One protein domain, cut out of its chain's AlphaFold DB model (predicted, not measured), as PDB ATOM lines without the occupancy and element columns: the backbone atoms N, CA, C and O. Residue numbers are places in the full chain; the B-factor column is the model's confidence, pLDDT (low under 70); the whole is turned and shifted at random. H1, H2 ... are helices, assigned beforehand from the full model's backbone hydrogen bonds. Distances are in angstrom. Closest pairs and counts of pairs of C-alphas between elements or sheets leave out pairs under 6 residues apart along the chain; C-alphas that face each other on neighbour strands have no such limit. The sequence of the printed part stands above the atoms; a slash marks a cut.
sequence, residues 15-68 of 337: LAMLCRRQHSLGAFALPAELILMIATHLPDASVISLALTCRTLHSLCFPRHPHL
ATOM      1  N   LEU A  15     193.954 219.206 165.428       63.09
ATOM      2  CA  LEU A  15     193.294 219.977 166.486       63.09
ATOM      3  C   LEU A  15     194.113 221.211 166.880       63.09
ATOM      4  O   LEU A  15     193.587 222.321 166.922       63.09
ATOM      5  N   ALA A  16     195.433 221.054 167.013       66.88
ATOM      6  CA  ALA A  16     196.333 222.162 167.326       66.88
ATOM      7  C   ALA A  16     196.301 223.315 166.295       66.88
ATOM      8  O   ALA A  16     196.536 224.467 166.663       66.88
ATOM      9  N   MET A  17     196.001 223.037 165.017       66.62
ATOM     10  CA  MET A  17     195.862 224.086 163.995       66.62
ATOM     11  C   MET A  17     194.498 224.787 164.028       66.62
ATOM     12  O   MET A  17     194.411 225.959 163.663       66.62
ATOM     13  N   LEU A  18     193.445 224.102 164.470       59.12
ATOM     14  CA  LEU A  18     192.071 224.619 164.461       59.12
ATOM     15  C   LEU A  18     191.769 225.485 165.687       59.12
ATOM     16  O   LEU A  18     191.102 226.510 165.553       59.12
ATOM     17  N   CYS A  19     192.346 225.162 166.849       55.09
ATOM     18  CA  CYS A  19     192.159 225.943 168.077       55.09
ATOM     19  C   CYS A  19     192.632 227.405 167.969       55.09
ATOM     20  O   CYS A  19     192.215 228.241 168.763       55.09
ATOM     21  N   ARG A  20     193.469 227.755 166.980       58.62
ATOM     22  CA  ARG A  20     193.953 229.136 166.790       58.62
ATOM     23  C   ARG A  20     192.970 230.057 166.059       58.62
ATOM     24  O   ARG A  20     193.217 231.256 165.983       58.62
ATOM     25  N   ARG A  21     191.874 229.527 165.509       58.22
ATOM     26  CA  ARG A  21     190.839 230.299 164.805       58.22
ATOM     27  C   ARG A  21     189.459 229.813 165.235       58.22
ATOM     28  O   ARG A  21     188.784 229.113 164.485       58.22
ATOM     29  N   GLN A  22     189.026 230.191 166.435       56.94
ATOM     30  CA  GLN A  22     187.625 230.042 166.839       56.94
ATOM     31  C   GLN A  22     186.754 231.041 166.064       56.94
ATOM     32  O   GLN A  22     186.338 232.076 166.571       56.94
ATOM     33  N   HIS A  23     186.481 230.726 164.803       56.62
ATOM     34  CA  HIS A  23     185.262 231.188 164.161       56.62
ATOM     35  C   HIS A  23     184.193 230.149 164.488       56.62
ATOM     36  O   HIS A  23     184.423 228.954 164.291       56.62
ATOM     37  N   SER A  24     183.050 230.587 165.014       59.97
ATOM     38  CA  SER A  24     181.875 229.730 165.154       59.97
ATOM     39  C   SER A  24     181.636 228.995 163.828       59.97
ATOM     40  O   SER A  24     181.594 229.609 162.761       59.97
ATOM     41  N   LEU A  25     181.558 227.663 163.878       59.75
ATOM     42  CA  LEU A  25     181.440 226.748 162.732       59.75
ATOM     43  C   LEU A  25     180.044 226.814 162.070       59.75
ATOM     44  O   LEU A  25     179.435 225.799 161.727       59.75
ATOM     45  N   GLY A  26     179.513 228.024 161.878       64.69
ATOM     46  CA  GLY A  26     178.146 228.251 161.424       64.69
ATOM     47  C   GLY A  26     177.124 227.643 162.390       64.69
ATOM     48  O   GLY A  26     177.259 227.770 163.603       64.69
ATOM     49  N   ALA A  27     176.107 226.972 161.843       64.19
ATOM     50  CA  ALA A  27     175.020 226.347 162.604       64.19
ATOM     51  C   ALA A  27     175.463 225.180 163.511       64.19
ATOM     52  O   ALA A  27     174.693 224.748 164.367       64.19
ATOM     53  N   PHE A  28     176.683 224.660 163.348       73.06
ATOM     54  CA  PHE A  28     177.202 223.607 164.212       73.06
ATOM     55  C   PHE A  28     177.884 224.235 165.425       73.06
ATOM     56  O   PHE A  28     179.050 224.622 165.374       73.06
ATOM     57  N   ALA A  29     177.169 224.282 166.548       82.81
ATOM     58  CA  ALA A  29     177.715 224.651 167.857       82.81
ATOM     59  C   ALA A  29     178.614 223.545 168.463       82.81
ATOM     60  O   ALA A  29     178.715 223.418 169.681       82.81
ATOM     61  N   LEU A  30     179.239 222.711 167.620       87.25
ATOM     62  CA  LEU A  30     180.093 221.604 168.037       87.25
ATOM     63  C   LEU A  30     181.572 221.978 167.881       87.25
ATOM     64  O   LEU A  30     181.961 222.497 166.830       87.25
ATOM     65  N   PRO A  31     182.416 221.673 168.882       90.06
ATOM     66  CA  PRO A  31     183.865 221.712 168.730       90.06
ATOM     67  C   PRO A  31     184.338 220.857 167.546       90.06
ATOM     68  O   PRO A  31     183.767 219.799 167.253       90.06
ATOM     69  N   ALA A  32     185.405 221.296 166.874       88.38
ATOM     70  CA  ALA A  32     185.952 220.611 165.703       88.38
ATOM     71  C   ALA A  32     186.405 219.174 166.026       88.38
ATOM     72  O   ALA A  32     186.325 218.292 165.173       88.38
ATOM     73  N   GLU A  33     186.824 218.936 167.267       89.94
ATOM     74  CA  GLU A  33     187.155 217.636 167.848       89.94
ATOM     75  C   GLU A  33     186.000 216.647 167.704       89.94
ATOM     76  O   GLU A  33     186.192 215.550 167.180       89.94
ATOM     77  N   LEU A  34     184.796 217.051 168.119       92.69
ATOM     78  CA  LEU A  34     183.614 216.192 168.081       92.69
ATOM     79  C   LEU A  34     183.173 215.929 166.644       92.69
ATOM     80  O   LEU A  34     182.799 214.809 166.314       92.69
ATOM     81  N   ILE A  35     183.273 216.928 165.767       92.44
ATOM     82  CA  ILE A  35     182.972 216.759 164.340       92.44
ATOM     83  C   ILE A  35     183.937 215.758 163.702       92.44
ATOM     84  O   ILE A  35     183.509 214.878 162.957       92.44
ATOM     85  N   LEU A  36     185.236 215.872 163.998       92.75
ATOM     86  CA  LEU A  36     186.228 214.925 163.503       92.75
ATOM     87  C   LEU A  36     185.964 213.524 164.050       92.75
ATOM     88  O   LEU A  36     185.997 212.598 163.252       92.75
ATOM     89  N   MET A  37     185.640 213.376 165.341       94.25
ATOM     90  CA  MET A  37     185.232 212.096 165.938       94.25
ATOM     91  C   MET A  37     184.012 211.495 165.236       94.25
ATOM     92  O   MET A  37     184.020 210.318 164.902       94.25
ATOM     93  N   ILE A  38     182.980 212.289 164.944       94.94
ATOM     94  CA  ILE A  38     181.822 211.811 164.177       94.94
ATOM     95  C   ILE A  38     182.277 211.330 162.795       94.94
ATOM     96  O   ILE A  38     181.951 210.215 162.394       94.94
ATOM     97  N   ALA A  39     183.085 212.128 162.094       94.81
ATOM     98  CA  ALA A  39     183.597 211.772 160.776       94.81
ATOM     99  C   ALA A  39     184.427 210.476 160.781       94.81
ATOM    100  O   ALA A  39     184.415 209.767 159.781       94.81
ATOM    101  N   THR A  40     185.102 210.115 161.881       94.06
ATOM    102  CA  THR A  40     185.854 208.848 161.965       94.06
ATOM    103  C   THR A  40     184.962 207.608 161.980       94.06
ATOM    104  O   THR A  40     185.445 206.510 161.720       94.06
ATOM    105  N   HIS A  41     183.686 207.774 162.330       95.06
ATOM    106  CA  HIS A  41     182.703 206.694 162.419       95.06
ATOM    107  C   HIS A  41     181.755 206.636 161.215       95.06
ATOM    108  O   HIS A  41     180.920 205.737 161.143       95.06
ATOM    109  N   LEU A  42     181.872 207.575 160.276       93.62
ATOM    110  CA  LEU A  42     181.086 207.587 159.048       93.62
ATOM    111  C   LEU A  42     181.846 206.872 157.919       93.62
ATOM    112  O   LEU A  42     183.071 206.975 157.855       93.62
ATOM    113  N   PRO A  43     181.148 206.192 156.992       91.69
ATOM    114  CA  PRO A  43     181.776 205.691 155.772       91.69
ATOM    115  C   PRO A  43     182.268 206.856 154.899       91.69
ATOM    116  O   PRO A  43     181.717 207.960 154.958       91.69
ATOM    117  N   ASP A  44     183.272 206.619 154.052       91.62
ATOM    118  CA  ASP A  44     183.971 207.678 153.303       91.62
ATOM    119  C   ASP A  44     183.029 208.550 152.461       91.62
ATOM    120  O   ASP A  44     183.126 209.782 152.476       91.62
ATOM    121  N   ALA A  45     182.049 207.939 151.790       92.12
ATOM    122  CA  ALA A  45     181.046 208.676 151.031       92.12
ATOM    123  C   ALA A  45     180.226 209.619 151.936       92.12
ATOM    124  O   ALA A  45     179.933 210.755 151.553       92.12
ATOM    125  N   SER A  46     179.883 209.183 153.154       93.31
ATOM    126  CA  SER A  46     179.141 209.995 154.130       93.31
ATOM    127  C   SER A  46     179.995 211.117 154.717       93.31
ATOM    128  O   SER A  46     179.486 212.222 154.905       93.31
ATOM    129  N   VAL A  47     181.294 210.889 154.941       94.75
ATOM    130  CA  VAL A  47     182.230 211.957 155.341       94.75
ATOM    131  C   VAL A  47     182.300 213.036 154.263       94.75
ATOM    132  O   VAL A  47     182.304 214.227 154.577       94.75
ATOM    133  N   ILE A  48     182.314 212.644 152.986       94.56
ATOM    134  CA  ILE A  48     182.296 213.605 151.880       94.56
ATOM    135  C   ILE A  48     180.965 214.340 151.811       94.56
ATOM    136  O   ILE A  48     180.974 215.561 151.677       94.56
ATOM    137  N   SER A  49     179.837 213.647 151.967       93.94
ATOM    138  CA  SER A  49     178.526 214.301 152.033       93.94
ATOM    139  C   SER A  49     178.478 215.353 153.152       93.94
ATOM    140  O   SER A  49     178.159 216.515 152.893       93.94
ATOM    141  N   LEU A  50     178.925 214.998 154.366       92.75
ATOM    142  CA  LEU A  50     179.048 215.921 155.500       92.75
ATOM    143  C   LEU A  50     179.932 217.126 155.159       92.75
ATOM    144  O   LEU A  50     179.546 218.272 155.392       92.75
ATOM    145  N   ALA A  51     181.102 216.880 154.577       94.00
ATOM    146  CA  ALA A  51     182.035 217.924 154.183       94.00
ATOM    147  C   ALA A  51     181.482 218.869 153.109       94.00
ATOM    148  O   ALA A  51     181.811 220.052 153.120       94.00
ATOM    149  N   LEU A  52     180.643 218.382 152.192       92.25
ATOM    150  CA  LEU A  52     180.045 219.190 151.126       92.25
ATOM    151  C   LEU A  52     178.977 220.171 151.633       92.25
ATOM    152  O   LEU A  52     178.646 221.115 150.918       92.25
ATOM    153  N   THR A  53     178.469 220.000 152.857       90.94
ATOM    154  CA  THR A  53     177.448 220.899 153.421       90.94
ATOM    155  C   THR A  53     177.962 222.319 153.669       90.94
ATOM    156  O   THR A  53     177.199 223.277 153.533       90.94
ATOM    157  N   CYS A  54     179.246 222.499 154.009       90.38
ATOM    158  CA  CYS A  54     179.835 223.828 154.149       90.38
ATOM    159  C   CYS A  54     181.355 223.840 153.939       90.38
ATOM    160  O   CYS A  54     182.063 222.859 154.164       90.38
ATOM    161  N   ARG A  55     181.886 225.011 153.564       90.31
ATOM    162  CA  ARG A  55     183.322 225.196 153.301       90.31
ATOM    163  C   ARG A  55     184.195 224.841 154.508       90.31
ATOM    164  O   ARG A  55     185.287 224.314 154.323       90.31
ATOM    165  N   THR A  56     183.732 225.118 155.727       89.44
ATOM    166  CA  THR A  56     184.521 224.855 156.935       89.44
ATOM    167  C   THR A  56     184.631 223.363 157.228       89.44
ATOM    168  O   THR A  56     185.733 222.888 157.485       89.44
ATOM    169  N   LEU A  57     183.531 222.612 157.105       91.62
ATOM    170  CA  LEU A  57     183.544 221.151 157.211       91.62
ATOM    171  C   LEU A  57     184.388 220.529 156.099       91.62
ATOM    172  O   LEU A  57     185.191 219.640 156.372       91.62
ATOM    173  N   HIS A  58     184.308 221.059 154.877       92.75
ATOM    174  CA  HIS A  58     185.191 220.641 153.794       92.75
ATOM    175  C   HIS A  58     186.671 220.811 154.152       92.75
ATOM    176  O   HIS A  58     187.450 219.870 154.019       92.75
ATOM    177  N   SER A  59     187.077 221.988 154.630       91.25
ATOM    178  CA  SER A  59     188.464 222.229 155.047       91.25
ATOM    179  C   SER A  59     188.887 221.375 156.249       91.25
ATOM    180  O   SER A  59     190.050 220.979 156.326       91.25
ATOM    181  N   LEU A  60     187.960 221.078 157.163       91.00
ATOM    182  CA  LEU A  60     188.199 220.270 158.358       91.00
ATOM    183  C   LEU A  60     188.415 218.785 158.020       91.00
ATOM    184  O   LEU A  60     189.398 218.181 158.458       91.00
ATOM    185  N   CYS A  61     187.517 218.204 157.224       91.75
ATOM    186  CA  CYS A  61     187.552 216.794 156.840       91.75
ATOM    187  C   CYS A  61     188.618 216.520 155.764       91.75
ATOM    188  O   CYS A  61     189.314 215.503 155.830       91.75
ATOM    189  N   PHE A  62     188.809 217.452 154.820       91.56
ATOM    190  CA  PHE A  62     189.649 217.282 153.629       91.56
ATOM    191  C   PHE A  62     190.686 218.405 153.468       91.56
ATOM    192  O   PHE A  62     190.588 219.235 152.563       91.56
ATOM    193  N   PRO A  63     191.758 218.412 154.287       85.19
ATOM    194  CA  PRO A  63     192.889 219.326 154.086       85.19
ATOM    195  C   PRO A  63     193.672 219.028 152.793       85.19
ATOM    196  O   PRO A  63     194.497 219.826 152.361       85.19
ATOM    197  N   ARG A  64     193.436 217.859 152.192       86.69
ATOM    198  CA  ARG A  64     193.883 217.461 150.854       86.69
ATOM    199  C   ARG A  64     192.661 216.984 150.079       86.69
ATOM    200  O   ARG A  64     191.698 216.541 150.701       86.69
ATOM    201  N   HIS A  65     192.717 217.043 148.752       85.62
ATOM    202  CA  HIS A  65     191.619 216.569 147.912       85.62
ATOM    203  C   HIS A  65     191.267 215.108 148.243       85.62
ATOM    204  O   HIS A  65     192.176 214.270 148.256       85.62
ATOM    205  N   PRO A  66     189.988 214.796 148.533       88.62
ATOM    206  CA  PRO A  66     189.569 213.419 148.742       88.62
ATOM    207  C   PRO A  66     189.799 212.624 147.462       88.62
ATOM    208  O   PRO A  66     189.432 213.065 146.372       88.62
ATOM    209  N   HIS A  67     190.400 211.449 147.599       89.56
ATOM    210  CA  HIS A  67     190.484 210.488 146.514       89.56
ATOM    211  C   HIS A  67     189.369 209.467 146.708       89.56
ATOM    212  O   HIS A  67     189.432 208.676 147.641       89.56
ATOM    213  N   LEU A  68     188.371 209.495 145.830       89.88
ATOM    214  CA  LEU A  68     187.306 208.500 145.813       89.88
ATOM    215  C   LEU A  68     187.606 207.428 144.784       89.88
ATOM    216  O   LEU A  68     187.890 207.739 143.622       89.88
TER     217      LEU A  68
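What this domain is: This is residues 15 to 68 of the 337 residues of the protein "F-box domain-containing protein" of Massariosphaeria phaeospora (UniProt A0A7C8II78). Three helices, H2, H3 and H4, make a small core with their centres in a triangle: H3 and H4 fold back as a hairpin, and H2 packs on H4 at a steep angle. The four-residue H1 and the loop of residues 19 to 31 lie at one end of the long axis, and the tail ends at the other end with Leu 68. The printed part has 54 residues with four named helices, H1 to H4 in order, and no named strand; its class is all helix. It is compact, with a radius of gyration of the C-alphas of 10.8 A, and spans 30 by 20 by 17 A, only just elongated.

How they stand to each other: H1, residues 15 to 18, and H2, residues 32 to 40, only just touch, with 3 pairs of C-alphas within 8 A; the closest, of Leu 15 and Glu 33, are 6.7 A apart. H2 and H3, residues 44 to 52, are close but not clearly touching; their closest C-alphas, of Ala 39 and Val 47, are 5.6 A apart. They run opposite ways at a shallow tilt of 34 degrees, only just short of steep. H3 and H4, residues 55 to 61, touch as a helical hairpin, at a shallow tilt of 28 degrees, opposite ways; their closest C-alphas, of Ala 51 and His 58, are 4.2 A apart. H2 and H4 touch at a steep tilt of 61 degrees, the same way; their closest C-alphas, of Leu 36 and Cys 61, are 7.0 A apart. H1 is apart from H3, and only just apart from H4, at 8.4 A. In H2, H3 and H4 every O i to N i+4 pair is within hydrogen-bond range; H1 is too short for such a pair.

Where its parts are: H1 begins at C-alpha 15, (193.294, 219.977, 166.486). H2 is 12.3 A long, H3 12.4 A and H4 10.1 A. H4 ends at C-alpha 61, (187.552, 216.794, 156.840).

The domain as a whole: The farthest C-alphas, of Arg 20 and Leu 68, are 30.2 A apart. The printed part has no cut. The link H1 to H2 is long; the other two are tight. Residues 15 to 27 have pLDDT under 70.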